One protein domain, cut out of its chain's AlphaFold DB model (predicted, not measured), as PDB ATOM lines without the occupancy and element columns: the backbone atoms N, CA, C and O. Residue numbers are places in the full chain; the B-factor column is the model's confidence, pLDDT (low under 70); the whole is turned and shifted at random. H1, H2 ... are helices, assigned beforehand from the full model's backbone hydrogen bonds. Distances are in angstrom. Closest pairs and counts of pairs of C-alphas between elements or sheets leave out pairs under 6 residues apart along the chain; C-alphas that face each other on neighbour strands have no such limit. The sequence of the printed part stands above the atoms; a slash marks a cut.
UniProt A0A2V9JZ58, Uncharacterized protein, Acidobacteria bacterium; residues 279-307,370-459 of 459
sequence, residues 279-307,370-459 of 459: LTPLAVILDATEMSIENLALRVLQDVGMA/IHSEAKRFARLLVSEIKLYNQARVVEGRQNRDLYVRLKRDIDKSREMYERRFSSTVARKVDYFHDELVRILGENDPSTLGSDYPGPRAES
ATOM      1  N   LEU A 279     325.297 176.627 310.556       92.81
ATOM      2  CA  LEU A 279     326.133 176.532 311.757       92.81
ATOM      3  C   LEU A 279     325.643 177.399 312.919       92.81
ATOM      4  O   LEU A 279     325.850 177.031 314.073       92.81
ATOM      5  N   THR A 280     325.006 178.540 312.644       92.62
ATOM      6  CA  THR A 280     324.649 179.505 313.693       92.62
ATOM      7  C   THR A 280     323.573 178.963 314.642       92.62
ATOM      8  O   THR A 280     323.819 178.966 315.849       92.62
ATOM      9  N   PRO A 281     322.428 178.428 314.169       94.06
ATOM     10  CA  PRO A 281     321.459 177.789 315.054       94.06
ATOM     11  C   PRO A 281     322.030 176.549 315.743       94.06
ATOM     12  O   PRO A 281     321.769 176.351 316.924       94.06
ATOM     13  N   LEU A 282     322.850 175.747 315.046       94.94
ATOM     14  CA  LEU A 282     323.495 174.572 315.644       94.94
ATOM     15  C   LEU A 282     324.364 174.961 316.840       94.94
ATOM     16  O   LEU A 282     324.213 174.369 317.900       94.94
ATOM     17  N   ALA A 283     325.210 175.986 316.712       93.62
ATOM     18  CA  ALA A 283     326.029 176.466 317.822       93.62
ATOM     19  C   ALA A 283     325.171 176.871 319.036       93.62
ATOM     20  O   ALA A 283     325.427 176.411 320.142       93.62
ATOM     21  N   VAL A 284     324.092 177.634 318.819       94.88
ATOM     22  CA  VAL A 284     323.178 178.059 319.898       94.88
ATOM     23  C   VAL A 284     322.474 176.869 320.560       94.88
ATOM     24  O   VAL A 284     322.328 176.834 321.782       94.88
ATOM     25  N   ILE A 285     322.029 175.892 319.764       96.12
ATOM     26  CA  ILE A 285     321.412 174.659 320.263       96.12
ATOM     27  C   ILE A 285     322.410 173.905 321.146       96.12
ATOM     28  O   ILE A 285     322.057 173.507 322.256       96.12
ATOM     29  N   LEU A 286     323.654 173.753 320.682       95.00
ATOM     30  CA  LEU A 286     324.708 173.041 321.399       95.00
ATOM     31  C   LEU A 286     325.072 173.732 322.713       95.00
ATOM     32  O   LEU A 286     325.102 173.055 323.736       95.00
ATOM     33  N   ASP A 287     325.250 175.053 322.723       93.00
ATOM     34  CA  ASP A 287     325.557 175.813 323.943       93.00
ATOM     35  C   ASP A 287     324.464 175.628 325.012       93.00
ATOM     36  O   ASP A 287     324.736 175.377 326.190       93.00
ATOM     37  N   ALA A 288     323.193 175.695 324.606       94.50
ATOM     38  CA  ALA A 288     322.067 175.462 325.505       94.50
ATOM     39  C   ALA A 288     321.954 173.989 325.945       94.50
ATOM     40  O   ALA A 288     321.543 173.718 327.082       94.50
ATOM     41  N   THR A 289     322.343 173.038 325.089       95.25
ATOM     42  CA  THR A 289     322.485 171.623 325.450       95.25
ATOM     43  C   THR A 289     323.563 171.413 326.501       95.25
ATOM     44  O   THR A 289     323.263 170.819 327.538       95.25
ATOM     45  N   GLU A 290     324.769 171.930 326.287       93.12
ATOM     46  CA  GLU A 290     325.865 171.843 327.253       93.12
ATOM     47  C   GLU A 290     325.451 172.441 328.596       93.12
ATOM     48  O   GLU A 290     325.537 171.764 329.618       93.12
ATOM     49  N   MET A 291     324.874 173.648 328.600       92.38
ATOM     50  CA  MET A 291     324.409 174.289 329.833       92.38
ATOM     51  C   MET A 291     323.355 173.449 330.571       92.38
ATOM     52  O   MET A 291     323.321 173.412 331.802       92.38
ATOM     53  N   SER A 292     322.479 172.756 329.842       92.19
ATOM     54  CA  SER A 292     321.454 171.897 330.447       92.19
ATOM     55  C   SER A 292     322.055 170.613 331.029       92.19
ATOM     56  O   SER A 292     321.675 170.209 332.129       92.19
ATOM     57  N   ILE A 293     323.036 170.013 330.348       90.94
ATOM     58  CA  ILE A 293     323.785 168.850 330.850       90.94
ATOM     59  C   ILE A 293     324.614 169.236 332.080       90.94
ATOM     60  O   ILE A 293     324.606 168.509 333.071       90.94
ATOM     61  N   GLU A 294     325.284 170.390 332.066       89.50
ATOM     62  CA  GLU A 294     326.033 170.888 333.223       89.50
ATOM     63  C   GLU A 294     325.124 171.117 334.428       89.50
ATOM     64  O   GLU A 294     325.464 170.699 335.533       89.50
ATOM     65  N   ASN A 295     323.939 171.696 334.228       88.25
ATOM     66  CA  ASN A 295     322.962 171.854 335.303       88.25
ATOM     67  C   ASN A 295     322.485 170.505 335.869       88.25
ATOM     68  O   ASN A 295     322.341 170.387 337.085       88.25
ATOM     69  N   LEU A 296     322.269 169.483 335.032       87.44
ATOM     70  CA  LEU A 296     321.963 168.132 335.521       87.44
ATOM     71  C   LEU A 296     323.129 167.544 336.320       87.44
ATOM     72  O   LEU A 296     322.921 167.048 337.425       87.44
ATOM     73  N   ALA A 297     324.354 167.646 335.806       83.50
ATOM     74  CA  ALA A 297     325.542 167.148 336.490       83.50
ATOM     75  C   ALA A 297     325.757 167.850 337.842       83.50
ATOM     76  O   ALA A 297     326.067 167.198 338.839       83.50
ATOM     77  N   LEU A 298     325.546 169.167 337.901       83.06
ATOM     78  CA  LEU A 298     325.624 169.946 339.136       83.06
ATOM     79  C   LEU A 298     324.542 169.549 340.139       83.06
ATOM     80  O   LEU A 298     324.859 169.447 341.320       83.06
ATOM     81  N   ARG A 299     323.311 169.269 339.691       80.38
ATOM     82  CA  ARG A 299     322.259 168.726 340.566       80.38
ATOM     83  C   ARG A 299     322.703 167.404 341.178       80.38
ATOM     84  O   ARG A 299     322.752 167.303 342.394       80.38
ATOM     85  N   VAL A 300     323.168 166.454 340.362       77.44
ATOM     86  CA  VAL A 300     323.698 165.170 340.862       77.44
ATOM     87  C   VAL A 300     324.828 165.389 341.874       77.44
ATOM     88  O   VAL A 300     324.855 164.739 342.915       77.44
ATOM     89  N   LEU A 301     325.753 166.319 341.615       74.62
ATOM     90  CA  LEU A 301     326.852 166.619 342.538       74.62
ATOM     91  C   LEU A 301     326.391 167.279 343.843       74.62
ATOM     92  O   LEU A 301     326.919 166.933 344.896       74.62
ATOM     93  N   GLN A 302     325.433 168.206 343.800       72.75
ATOM     94  CA  GLN A 302     324.829 168.799 344.999       72.75
ATOM     95  C   GLN A 302     324.108 167.732 345.822       72.75
ATOM     96  O   GLN A 302     324.281 167.659 347.037       72.75
ATOM     97  N   ASP A 303     323.384 166.855 345.141       65.81
ATOM     98  CA  ASP A 303     322.608 165.784 345.747       65.81
ATOM     99  C   ASP A 303     323.507 164.727 346.409       65.81
ATOM    100  O   ASP A 303     323.193 164.224 347.486       65.81
ATOM    101  N   VAL A 304     324.673 164.439 345.821       59.62
ATOM    102  CA  VAL A 304     325.702 163.568 346.417       59.62
ATOM    103  C   VAL A 304     326.522 164.301 347.495       59.62
ATOM    104  O   VAL A 304     326.959 163.682 348.464       59.62
ATOM    105  N   GLY A 305     326.736 165.614 347.357       50.12
ATOM    106  CA  GLY A 305     327.536 166.447 348.264       50.12
ATOM    107  C   GLY A 305     326.832 166.830 349.572       50.12
ATOM    108  O   GLY A 305     327.485 166.899 350.613       50.12
ATOM    109  N   MET A 306     325.506 166.996 349.554       42.56
ATOM    110  CA  MET A 306     324.682 167.232 350.753       42.56
ATOM    111  C   MET A 306     324.627 166.014 351.691       42.56
ATOM    112  O   MET A 306     324.322 166.160 352.871       42.56
ATOM    113  N   ALA A 307     325.023 164.825 351.221       38.38
ATOM    114  CA  ALA A 307     325.180 163.629 352.050       38.38
ATOM    115  C   ALA A 307     326.457 163.635 352.927       38.38
ATOM    116  O   ALA A 307     326.764 162.626 353.564       38.38
ATOM    117  N   ILE A 370     308.554 165.927 348.161       83.88
ATOM    118  CA  ILE A 370     309.589 164.902 348.362       83.88
ATOM    119  C   ILE A 370     309.297 163.665 347.499       83.88
ATOM    120  O   ILE A 370     310.212 163.138 346.876       83.88
ATOM    121  N   HIS A 371     308.037 163.234 347.373       86.50
ATOM    122  CA  HIS A 371     307.646 162.149 346.461       86.50
ATOM    123  C   HIS A 371     307.981 162.475 344.994       86.50
ATOM    124  O   HIS A 371     308.556 161.652 344.277       86.50
ATOM    125  N   SER A 372     307.670 163.696 344.554       86.50
ATOM    126  CA  SER A 372     307.981 164.162 343.198       86.50
ATOM    127  C   SER A 372     309.491 164.238 342.947       86.50
ATOM    128  O   SER A 372     309.970 163.865 341.876       86.50
ATOM    129  N   GLU A 373     310.255 164.707 343.933       86.44
ATOM    130  CA  GLU A 373     311.715 164.791 343.882       86.44
ATOM    131  C   GLU A 373     312.369 163.404 343.872       86.44
ATOM    132  O   GLU A 373     313.249 163.153 343.049       86.44
ATOM    133  N   ALA A 374     311.883 162.481 344.706       88.81
ATOM    134  CA  ALA A 374     312.332 161.095 344.747       88.81
ATOM    135  C   ALA A 374     312.130 160.405 343.398       88.81
ATOM    136  O   ALA A 374     313.072 159.836 342.845       88.81
ATOM    137  N   LYS A 375     310.940 160.541 342.806       90.88
ATOM    138  CA  LYS A 375     310.656 159.990 341.480       90.88
ATOM    139  C   LYS A 375     311.574 160.567 340.398       90.88
ATOM    140  O   LYS A 375     312.121 159.817 339.591       90.88
ATOM    141  N   ARG A 376     311.791 161.887 340.392       89.94
ATOM    142  CA  ARG A 376     312.709 162.545 339.443       89.94
ATOM    143  C   ARG A 376     314.145 162.056 339.597       89.94
ATOM    144  O   ARG A 376     314.807 161.788 338.598       89.94
ATOM    145  N   PHE A 377     314.620 161.913 340.832       90.31
ATOM    146  CA  PHE A 377     315.976 161.449 341.103       90.31
ATOM    147  C   PHE A 377     316.171 159.978 340.716       90.31
ATOM    148  O   PHE A 377     317.174 159.640 340.089       90.31
ATOM    149  N   ALA A 378     315.193 159.116 341.011       92.00
ATOM    150  CA  ALA A 378     315.180 157.727 340.557       92.00
ATOM    151  C   ALA A 378     315.260 157.634 339.026       92.00
ATOM    152  O   ALA A 378     316.142 156.960 338.492       92.00
ATOM    153  N   ARG A 379     314.398 158.378 338.319       93.62
ATOM    154  CA  ARG A 379     314.391 158.450 336.851       93.62
ATOM    155  C   ARG A 379     315.749 158.878 336.304       93.62
ATOM    156  O   ARG A 379     316.256 158.243 335.385       93.62
ATOM    157  N   LEU A 380     316.341 159.928 336.876       93.00
ATOM    158  CA  LEU A 380     317.659 160.425 336.486       93.00
ATOM    159  C   LEU A 380     318.720 159.326 336.590       93.00
ATOM    160  O   LEU A 380     319.360 159.003 335.594       93.00
ATOM    161  N   LEU A 381     318.862 158.706 337.764       91.88
ATOM    162  CA  LEU A 381     319.868 157.671 338.005       91.88
ATOM    163  C   LEU A 381     319.727 156.479 337.051       91.88
ATOM    164  O   LEU A 381     320.713 156.007 336.486       91.88
ATOM    165  N   VAL A 382     318.501 155.999 336.841       94.75
ATOM    166  CA  VAL A 382     318.242 154.854 335.965       94.75
ATOM    167  C   VAL A 382     318.485 155.205 334.489       94.75
ATOM    168  O   VAL A 382     319.069 154.404 333.753       94.75
ATOM    169  N   SER A 383     318.103 156.409 334.053       91.25
ATOM    170  CA  SER A 383     318.409 156.898 332.704       91.25
ATOM    171  C   SER A 383     319.913 157.013 332.448       91.25
ATOM    172  O   SER A 383     320.357 156.667 331.354       91.25
ATOM    173  N   GLU A 384     320.721 157.404 333.439       90.94
ATOM    174  CA  GLU A 384     322.186 157.400 333.306       90.94
ATOM    175  C   GLU A 384     322.728 155.975 333.096       90.94
ATOM    176  O   GLU A 384     323.545 155.749 332.199       90.94
ATOM    177  N   ILE A 385     322.238 154.979 333.853       91.88
ATOM    178  CA  ILE A 385     322.632 153.571 333.655       91.88
ATOM    179  C   ILE A 385     322.366 153.149 332.207       91.88
ATOM    180  O   ILE A 385     323.257 152.585 331.561       91.88
ATOM    181  N   LYS A 386     321.162 153.440 331.694       92.31
ATOM    182  CA  LYS A 386     320.767 153.112 330.320       92.31
ATOM    183  C   LYS A 386     321.681 153.786 329.301       92.31
ATOM    184  O   LYS A 386     322.170 153.124 328.385       92.31
ATOM    185  N   LEU A 387     321.927 155.084 329.478       87.06
ATOM    186  CA  LEU A 387     322.729 155.899 328.573       87.06
ATOM    187  C   LEU A 387     324.150 155.343 328.408       87.06
ATOM    188  O   LEU A 387     324.670 155.280 327.290       87.06
ATOM    189  N   TYR A 388     324.780 154.909 329.504       84.25
ATOM    190  CA  TYR A 388     326.153 154.406 329.452       84.25
ATOM    191  C   TYR A 388     326.273 152.943 329.020       84.25
ATOM    192  O   TYR A 388     327.326 152.565 328.497       84.25
ATOM    193  N   ASN A 389     325.208 152.150 329.165       87.81
ATOM    194  CA  ASN A 389     325.236 150.698 328.996       87.81
ATOM    195  C   ASN A 389     324.283 150.157 327.909       87.81
ATOM    196  O   ASN A 389     323.880 148.999 327.997       87.81
ATOM    197  N   GLN A 390     323.933 150.935 326.879       87.19
ATOM    198  CA  GLN A 390     322.919 150.557 325.873       87.19
ATOM    199  C   GLN A 390     323.042 149.122 325.335       87.19
ATOM    200  O   GLN A 390     322.079 148.367 325.413       87.19
ATOM    201  N   ALA A 391     324.223 148.715 324.854       86.19
ATOM    202  CA  ALA A 391     324.427 147.362 324.329       86.19
ATOM    203  C   ALA A 391     324.134 146.282 325.386       86.19
ATOM    204  O   ALA A 391     323.435 145.306 325.125       86.19
ATOM    205  N   ARG A 392     324.588 146.506 326.623       89.25
ATOM    206  CA  ARG A 392     324.377 145.572 327.734       89.25
ATOM    207  C   ARG A 392     322.920 145.528 328.185       89.25
ATOM    208  O   ARG A 392     322.490 144.477 328.643       89.25
ATOM    209  N   VAL A 393     322.184 146.634 328.055       93.25
ATOM    210  CA  VAL A 393     320.738 146.701 328.314       93.25
ATOM    211  C   VAL A 393     319.973 145.901 327.262       93.25
ATOM    212  O   VAL A 393     319.116 145.103 327.619       93.25
ATOM    213  N   VAL A 394     320.299 146.069 325.978       91.31
ATOM    214  CA  VAL A 394     319.661 145.315 324.883       91.31
ATOM    215  C   VAL A 394     319.879 143.813 325.061       91.31
ATOM    216  O   VAL A 394     318.914 143.056 325.094       91.31
ATOM    217  N   GLU A 395     321.131 143.395 325.259       91.81
ATOM    218  CA  GLU A 395     321.473 141.992 325.525       91.81
ATOM    219  C   GLU A 395     320.810 141.487 326.814       91.81
ATOM    220  O   GLU A 395     320.308 140.367 326.857       91.81
ATOM    221  N   GLY A 396     320.760 142.329 327.851       93.12
ATOM    222  CA  GLY A 396     320.159 141.976 329.131       93.12
ATOM    223  C   GLY A 396     318.654 141.735 329.057       93.12
ATOM    224  O   GLY A 396     318.135 140.838 329.711       93.12
ATOM    225  N   ARG A 397     317.943 142.497 328.222       95.06
ATOM    226  CA  ARG A 397     316.510 142.287 327.961       95.06
ATOM    227  C   ARG A 397     316.260 140.989 327.208       95.06
ATOM    228  O   ARG A 397     315.348 140.252 327.561       95.06
ATOM    229  N   GLN A 398     317.078 140.714 326.193       93.94
ATOM    230  CA  GLN A 398     316.969 139.494 325.387       93.94
ATOM    231  C   GLN A 398     317.185 138.239 326.237       93.94
ATOM    232  O   GLN A 398     316.436 137.276 326.105       93.94
ATOM    233  N   ASN A 399     318.166 138.279 327.142       94.69
ATOM    234  CA  ASN A 399     318.516 137.150 328.006       94.69
ATOM    235  C   ASN A 399     317.778 137.146 329.354       94.69
ATOM    236  O   ASN A 399     317.923 136.195 330.117       94.69
ATOM    237  N   ARG A 400     316.993 138.192 329.648       95.38
ATOM    238  CA  ARG A 400     316.297 138.405 330.928       95.38
ATOM    239  C   ARG A 400     317.235 138.353 332.143       95.38
ATOM    240  O   ARG A 400     316.901 137.770 333.169       95.38
ATOM    241  N   ASP A 401     318.413 138.963 332.028       95.88
ATOM    242  CA  ASP A 401     319.468 138.972 333.054       95.88
ATOM    243  C   ASP A 401     319.993 140.392 333.367       95.88
ATOM    244  O   ASP A 401     321.126 140.561 333.838       95.88
ATOM    245  N   LEU A 402     319.173 141.432 333.132       95.44
ATOM    246  CA  LEU A 402     319.570 142.843 333.287       95.44
ATOM    247  C   LEU A 402     320.240 143.136 334.633       95.44
ATOM    248  O   LEU A 402     321.242 143.860 334.661       95.44
ATOM    249  N   TYR A 403     319.711 142.597 335.740       96.50
ATOM    250  CA  TYR A 403     320.261 142.867 337.064       96.50
ATOM    251  C   TYR A 403     321.686 142.347 337.207       96.50
ATOM    252  O   TYR A 403     322.565 143.110 337.588       96.50
ATOM    253  N   VAL A 404     321.949 141.084 336.864       95.38
ATOM    254  CA  VAL A 404     323.288 140.488 337.001       95.38
ATOM    255  C   VAL A 404     324.284 141.203 336.095       95.38
ATOM    256  O   VAL A 404     325.387 141.553 336.523       95.38
ATOM    257  N   ARG A 405     323.878 141.513 334.859       95.56
ATOM    258  CA  ARG A 405     324.714 142.243 333.902       95.56
ATOM    259  C   ARG A 405     325.094 143.627 334.409       95.56
ATOM    260  O   ARG A 405     326.264 144.006 334.363       95.56
ATOM    261  N   LEU A 406     324.130 144.395 334.899       95.56
ATOM    262  CA  LEU A 406     324.332 145.786 335.309       95.56
ATOM    263  C   LEU A 406     324.475 145.945 336.824       95.56
ATOM    264  O   LEU A 406     324.413 147.068 337.322       95.56
ATOM    265  N   LYS A 407     324.733 144.848 337.549       94.75
ATOM    266  CA  LYS A 407     324.692 144.771 339.016       94.75
ATOM    267  C   LYS A 407     325.438 145.909 339.689       94.75
ATOM    268  O   LYS A 407     324.883 146.613 340.521       94.75
ATOM    269  N   ARG A 408     326.685 146.136 339.271       93.81
ATOM    270  CA  ARG A 408     327.532 147.196 339.829       93.81
ATOM    271  C   ARG A 408     326.905 148.584 339.684       93.81
ATOM    272  O   ARG A 408     326.957 149.369 340.624       93.81
ATOM    273  N   ASP A 409     326.354 148.899 338.516       92.81
ATOM    274  CA  ASP A 409     325.828 150.235 338.224       92.81
ATOM    275  C   ASP A 409     324.432 150.427 338.849       92.81
ATOM    276  O   ASP A 409     324.140 151.507 339.369       92.81
ATOM    277  N   ILE A 410     323.608 149.370 338.879       95.38
ATOM    278  CA  ILE A 410     322.296 149.346 339.543       95.38
ATOM    279  C   ILE A 410     322.449 149.482 341.059       95.38
ATOM    280  O   ILE A 410     321.843 150.379 341.640       95.38
ATOM    281  N   ASP A 411     323.273 148.648 341.698       94.19
ATOM    282  CA  ASP A 411     323.449 148.657 343.156       94.19
ATOM    283  C   ASP A 411     324.023 149.999 343.631       94.19
ATOM    284  O   ASP A 411     323.530 150.587 344.594       94.19
ATOM    285  N   LYS A 412     325.011 150.541 342.907       93.06
ATOM    286  CA  LYS A 412     325.596 151.853 343.214       93.06
ATOM    287  C   LYS A 412     324.571 152.985 343.082       93.06
ATOM    288  O   LYS A 412     324.553 153.903 343.897       93.06
ATOM    289  N   SER A 413     323.723 152.944 342.056       92.06
ATOM    290  CA  SER A 413     322.676 153.953 341.853       92.06
ATOM    291  C   SER A 413     321.564 153.836 342.894       92.06
ATOM    292  O   SER A 413     321.101 154.849 343.411       92.06
ATOM    293  N   ARG A 414     321.202 152.609 343.277       92.25
ATOM    294  CA  ARG A 414     320.270 152.345 344.376       92.25
ATOM    295  C   ARG A 414     320.794 152.904 345.694       92.25
ATOM    296  O   ARG A 414     320.056 153.588 346.391       92.25
ATOM    297  N   GLU A 415     322.070 152.688 346.003       89.94
ATOM    298  CA  GLU A 415     322.695 153.252 347.202       89.94
ATOM    299  C   GLU A 415     322.636 154.791 347.201       89.94
ATOM    300  O   GLU A 415     322.312 155.403 348.219       89.94
ATOM    301  N   MET A 416     322.897 155.432 346.055       88.25
ATOM    302  CA  MET A 416     322.772 156.890 345.915       88.25
ATOM    303  C   MET A 416     321.336 157.377 346.153       88.25
ATOM    304  O   MET A 416     321.144 158.393 346.820       88.25
ATOM    305  N   TYR A 417     320.332 156.652 345.654       89.38
ATOM    306  CA  TYR A 417     318.919 156.950 345.894       89.38
ATOM    307  C   TYR A 417     318.536 156.800 347.378       89.38
ATOM    308  O   TYR A 417     317.973 157.718 347.978       89.38
ATOM    309  N   GLU A 418     318.888 155.668 347.994       87.44
ATOM    310  CA  GLU A 418     318.552 155.352 349.387       87.44
ATOM    311  C   GLU A 418     319.201 156.341 350.366       87.44
ATOM    312  O   GLU A 418     318.552 156.795 351.307       87.44
ATOM    313  N   ARG A 419     320.441 156.775 350.115       85.81
ATOM    314  CA  ARG A 419     321.112 157.790 350.947       85.81
ATOM    315  C   ARG A 419     320.338 159.109 351.054       85.81
ATOM    316  O   ARG A 419     320.457 159.775 352.078       85.81
ATOM    317  N   ARG A 420     319.546 159.483 350.043       80.81
ATOM    318  CA  ARG A 420     318.780 160.742 350.024       80.81
ATOM    319  C   ARG A 420     317.380 160.622 350.626       80.81
ATOM    320  O   ARG A 420     316.923 161.561 351.266       80.81
ATOM    321  N   PHE A 421     316.700 159.493 350.423       83.06
ATOM    322  CA  PHE A 421     315.270 159.350 350.745       83.06
ATOM    323  C   PHE A 421     314.952 158.297 351.826       83.06
ATOM    324  O   PHE A 421     313.776 157.997 352.050       83.06
ATOM    325  N   SER A 422     315.969 157.753 352.512       62.97
ATOM    326  CA  SER A 422     315.865 156.594 353.429       62.97
ATOM    327  C   SER A 422     314.994 156.769 354.681       62.97
ATOM    328  O   SER A 422     314.763 155.783 355.381       62.97
ATOM    329  N   SER A 423     314.450 157.954 354.972       57.81
ATOM    330  CA  SER A 423     313.640 158.169 356.184       57.81
ATOM    331  C   SER A 423     312.240 158.758 355.980       57.81
ATOM    332  O   SER A 423     311.440 158.658 356.906       57.81
ATOM    333  N   THR A 424     311.886 159.297 354.807       58.06
ATOM    334  CA  THR A 424     310.612 160.045 354.650       58.06
ATOM    335  C   THR A 424     309.672 159.470 353.584       58.06
ATOM    336  O   THR A 424     308.460 159.529 353.755       58.06
ATOM    337  N   VAL A 425     310.202 158.874 352.505       59.25
ATOM    338  CA  VAL A 425     309.406 158.473 351.320       59.25
ATOM    339  C   VAL A 425     309.658 157.029 350.869       59.25
ATOM    340  O   VAL A 425     308.723 156.348 350.447       59.25
ATOM    341  N   ALA A 426     310.883 156.517 351.038       55.12
ATOM    342  CA  ALA A 426     311.284 155.189 350.556       55.12
ATOM    343  C   ALA A 426     310.569 154.000 351.233       55.12
ATOM    344  O   ALA A 426     310.663 152.882 350.739       55.12
ATOM    345  N   ARG A 427     309.850 154.221 352.343       59.97
ATOM    346  CA  ARG A 427     309.104 153.155 353.038       59.97
ATOM    347  C   ARG A 427     307.764 152.818 352.384       59.97
ATOM    348  O   ARG A 427     307.334 151.679 352.484       59.97
ATOM    349  N   LYS A 428     307.122 153.784 351.711       71.50
ATOM    350  CA  LYS A 428     305.786 153.610 351.106       71.50
ATOM    351  C   LYS A 428     305.836 153.200 349.631       71.50
ATOM    352  O   LYS A 428     304.981 152.445 349.190       71.50
ATOM    353  N   VAL A 429     306.792 153.733 348.860       83.88
ATOM    354  CA  VAL A 429     306.917 153.482 347.410       83.88
ATOM    355  C   VAL A 429     308.396 153.417 347.018       83.88
ATOM    356  O   VAL A 429     309.157 154.346 347.303       83.88
ATOM    357  N   ASP A 430     308.809 152.346 346.332       89.75
ATOM    358  CA  ASP A 430     310.164 152.204 345.779       89.75
ATOM    359  C   ASP A 430     310.222 152.786 344.357       89.75
ATOM    360  O   ASP A 430     310.240 152.060 343.363       89.75
ATOM    361  N   TYR A 431     310.282 154.120 344.257       92.19
ATOM    362  CA  TYR A 431     310.399 154.795 342.957       92.19
ATOM    363  C   TYR A 431     311.636 154.368 342.163       92.19
ATOM    364  O   TYR A 431     311.628 154.448 340.938       92.19
ATOM    365  N   PHE A 432     312.706 153.921 342.827       93.38
ATOM    366  CA  PHE A 432     313.883 153.429 342.121       93.38
ATOM    367  C   PHE A 432     313.578 152.115 341.404       93.38
ATOM    368  O   PHE A 432     313.944 151.968 340.240       93.38
ATOM    369  N   HIS A 433     312.880 151.185 342.060       94.44
ATOM    370  CA  HIS A 433     312.399 149.969 341.408       94.44
ATOM    371  C   HIS A 433     311.454 150.277 340.241       94.44
ATOM    372  O   HIS A 433     311.671 149.750 339.148       94.44
ATOM    373  N   ASP A 434     310.469 151.155 340.446       94.56
ATOM    374  CA  ASP A 434     309.496 151.511 339.408       94.56
ATOM    375  C   ASP A 434     310.191 152.064 338.161       94.56
ATOM    376  O   ASP A 434     309.935 151.625 337.040       94.56
ATOM    377  N   GLU A 435     311.118 153.006 338.346       95.75
ATOM    378  CA  GLU A 435     311.869 153.604 337.244       95.75
ATOM    379  C   GLU A 435     312.821 152.596 336.587       95.75
ATOM    380  O   GLU A 435     312.986 152.614 335.367       95.75
ATOM    381  N   LEU A 436     313.393 151.666 337.356       95.94
ATOM    382  CA  LEU A 436     314.233 150.585 336.840       95.94
ATOM    383  C   LEU A 436     313.447 149.644 335.915       95.94
ATOM    384  O   LEU A 436     313.899 149.377 334.799       95.94
ATOM    385  N   VAL A 437     312.251 149.209 336.319       96.06
ATOM    386  CA  VAL A 437     311.349 148.408 335.472       96.06
ATOM    387  C   VAL A 437     310.887 149.218 334.260       96.06
ATOM    388  O   VAL A 437     310.959 148.743 333.128       96.06
ATOM    389  N   ARG A 438     310.465 150.468 334.467       96.00
ATOM    390  CA  ARG A 438     309.939 151.341 333.411       96.00
ATOM    391  C   ARG A 438     310.973 151.652 332.325       96.00
ATOM    392  O   ARG A 438     310.652 151.610 331.141       96.00
ATOM    393  N   ILE A 439     312.205 151.989 332.711       94.56
ATOM    394  CA  ILE A 439     313.245 152.483 331.793       94.56
ATOM    395  C   ILE A 439     314.143 151.349 331.297       94.56
ATOM    396  O   ILE A 439     314.346 151.216 330.088       94.56
ATOM    397  N   LEU A 440     314.714 150.544 332.203       94.06
ATOM    398  CA  LEU A 440     315.610 149.455 331.803       94.06
ATOM    399  C   LEU A 440     314.816 148.248 331.326       94.06
ATOM    400  O   LEU A 440     315.188 147.692 330.300       94.06
ATOM    401  N   GLY A 441     313.721 147.899 331.998       92.19
ATOM    402  CA  GLY A 441     312.873 146.763 331.624       92.19
ATOM    403  C   GLY A 441     311.789 147.050 330.583       92.19
ATOM    404  O   GLY A 441     311.067 146.138 330.215       92.19
ATOM    405  N   GLU A 442     311.640 148.291 330.103       92.25
ATOM    406  CA  GLU A 442     310.546 148.701 329.192       92.25
ATOM    407  C   GLU A 442     309.142 148.363 329.708       92.25
ATOM    408  O   GLU A 442     308.236 148.053 328.938       92.25
ATOM    409  N   ASN A 443     308.946 148.511 331.019       94.12
ATOM    410  CA  ASN A 443     307.732 148.146 331.754       94.12
ATOM    411  C   ASN A 443     307.526 146.633 331.943       94.12
ATOM    412  O   ASN A 443     306.491 146.239 332.473       94.12
ATOM    413  N   ASP A 444     308.499 145.798 331.575       92.44
ATOM    414  CA  ASP A 444     308.477 144.361 331.838       92.44
ATOM    415  C   ASP A 444     309.451 143.995 332.979       92.44
ATOM    416  O   ASP A 444     310.672 143.979 332.778       92.44
ATOM    417  N   PRO A 445     308.952 143.676 334.192       92.94
ATOM    418  CA  PRO A 445     309.799 143.310 335.325       92.94
ATOM    419  C   PRO A 445     310.506 141.960 335.139       92.94
ATOM    420  O   PRO A 445     311.540 141.735 335.771       92.94
ATOM    421  N   SER A 446     310.011 141.077 334.262       92.62
ATOM    422  CA  SER A 446     310.621 139.762 334.023       92.62
ATOM    423  C   SER A 446     312.008 139.862 333.377       92.62
ATOM    424  O   SER A 446     312.832 138.958 333.516       92.62
ATOM    425  N   THR A 447     312.309 140.995 332.738       94.31
ATOM    426  CA  THR A 447     313.606 141.274 332.104       94.31
ATOM    427  C   THR A 447     314.748 141.488 333.102       94.31
ATOM    428  O   THR A 447     315.919 141.400 332.725       94.31
ATOM    429  N   LEU A 448     314.437 141.768 334.374       91.62
ATOM    430  CA  LEU A 448     315.436 142.023 335.416       91.62
ATOM    431  C   LEU A 448     316.206 140.766 335.833       91.62
ATOM    432  O   LEU A 448     317.353 140.882 336.268       91.62
ATOM    433  N   GLY A 449     315.603 139.593 335.638       90.62
ATOM    434  CA  GLY A 449     316.154 138.297 336.020       90.62
ATOM    435  C   GLY A 449     315.836 137.897 337.459       90.62
ATOM    436  O   GLY A 449     315.496 138.725 338.303       90.62
ATOM    437  N   SER A 450     315.954 136.597 337.738       89.44
ATOM    438  CA  SER A 450     315.592 135.987 339.027       89.44
ATOM    439  C   SER A 450     316.457 136.442 340.202       89.44
ATOM    440  O   SER A 450     316.005 136.405 341.340       89.44
ATOM    441  N   ASP A 451     317.686 136.887 339.935       89.75
ATOM    442  CA  ASP A 451     318.617 137.360 340.967       89.75
ATOM    443  C   ASP A 451     318.323 138.795 341.432       89.75
ATOM    444  O   ASP A 451     318.978 139.301 342.347       89.75
ATOM    445  N   TYR A 452     317.374 139.486 340.789       92.75
ATOM    446  CA  TYR A 452     316.968 140.821 341.205       92.75
ATOM    447  C   TYR A 452     316.217 140.748 342.547       92.75
ATOM    448  O   TYR A 452     315.188 140.080 342.629       92.75
ATOM    449  N   PRO A 453     316.658 141.471 343.596       88.19
ATOM    450  CA  PRO A 453     316.098 141.351 344.947       88.19
ATOM    451  C   PRO A 453     314.665 141.888 345.109       88.19
ATOM    452  O   PRO A 453     314.136 141.860 346.216       88.19
ATOM    453  N   GLY A 454     314.041 142.394 344.042       87.56
ATOM    454  CA  GLY A 454     312.694 142.956 344.081       87.56
ATOM    455  C   GLY A 454     312.631 144.410 344.578       87.56
ATOM    456  O   GLY A 454     313.668 145.048 344.807       87.56
ATOM    457  N   PRO A 455     311.416 144.978 344.675       89.12
ATOM    458  CA  PRO A 455     311.183 146.258 345.342       89.12
ATOM    459  C   PRO A 455     311.517 146.174 346.837       89.12
ATOM    460  O   PRO A 455     311.300 145.146 347.471       89.12
ATOM    461  N   ARG A 456     312.018 147.272 347.412       80.88
ATOM    462  CA  ARG A 456     312.370 147.369 348.844       80.88
ATOM    463  C   ARG A 456     311.357 148.146 349.699       80.88
ATOM    464  O   ARG A 456     311.666 148.469 350.843       80.88
ATOM    465  N   ALA A 457     310.179 148.471 349.163       71.56
ATOM    466  CA  ALA A 457     309.110 149.094 349.947       71.56
ATOM    467  C   ALA A 457     308.573 148.109 351.008       71.56
ATOM    468  O   ALA A 457     308.511 146.906 350.748       71.56
ATOM    469  N   GLU A 458     308.206 148.605 352.198       55.66
ATOM    470  CA  GLU A 458     307.560 147.773 353.224       55.66
ATOM    471  C   GLU A 458     306.199 147.302 352.673       55.66
ATOM    472  O   GLU A 458     305.392 148.128 352.242       55.66
ATOM    473  N   SER A 459     305.992 145.981 352.612       41.53
ATOM    474  CA  SER A 459     304.715 145.353 352.224       41.53
ATOM    475  C   SER A 459     303.707 145.360 353.362       41.53
ATOM    476  O   SER A 459     304.142 145.150 354.519       41.53
TER     477      SER A 459
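What this domain is: This is residues 279 to 307 and 370 to 459 of the 459 residues of an uncharacterized protein of Acidobacteria bacterium (UniProt A0A2V9JZ58). H1 juts as a long arm, residues 279 to 295 standing free, from an up-and-down bundle of H2, H4 and H5, with H3 and H6 at one end. The printed part, all helix, has 119 residues and six named helices. It is only just compact, close to loose: radius of gyration of the C-alphas 16.0 A, spans 52 by 36 by 21 A.

Where its parts are: Find C-alpha 279 at (326.133, 176.532, 311.757); H1 runs 42.3 A to residue 307. H2 is residues 370 to 388, H3 390 to 399, H4 402 to 421, H5 431 to 440, and H6 445 to 448, ending at (315.436, 142.023, 335.416).

How they stand to each other: H1 touches the hub, H4, with residues 303 to 307 alone; closest C-alphas Ala 307 and Arg 419, 7.2 A. H2 touches H5, closest C-alphas Ala 378 and Phe 432, 4.8 A. Every O i to N i+4 pair is within hydrogen-bond range in H2, H3 and H5.

The domain as a whole: Residues 308 to 369 are cut out, a gap of 16.1 A. pLDDT is under 70 in 13 residues.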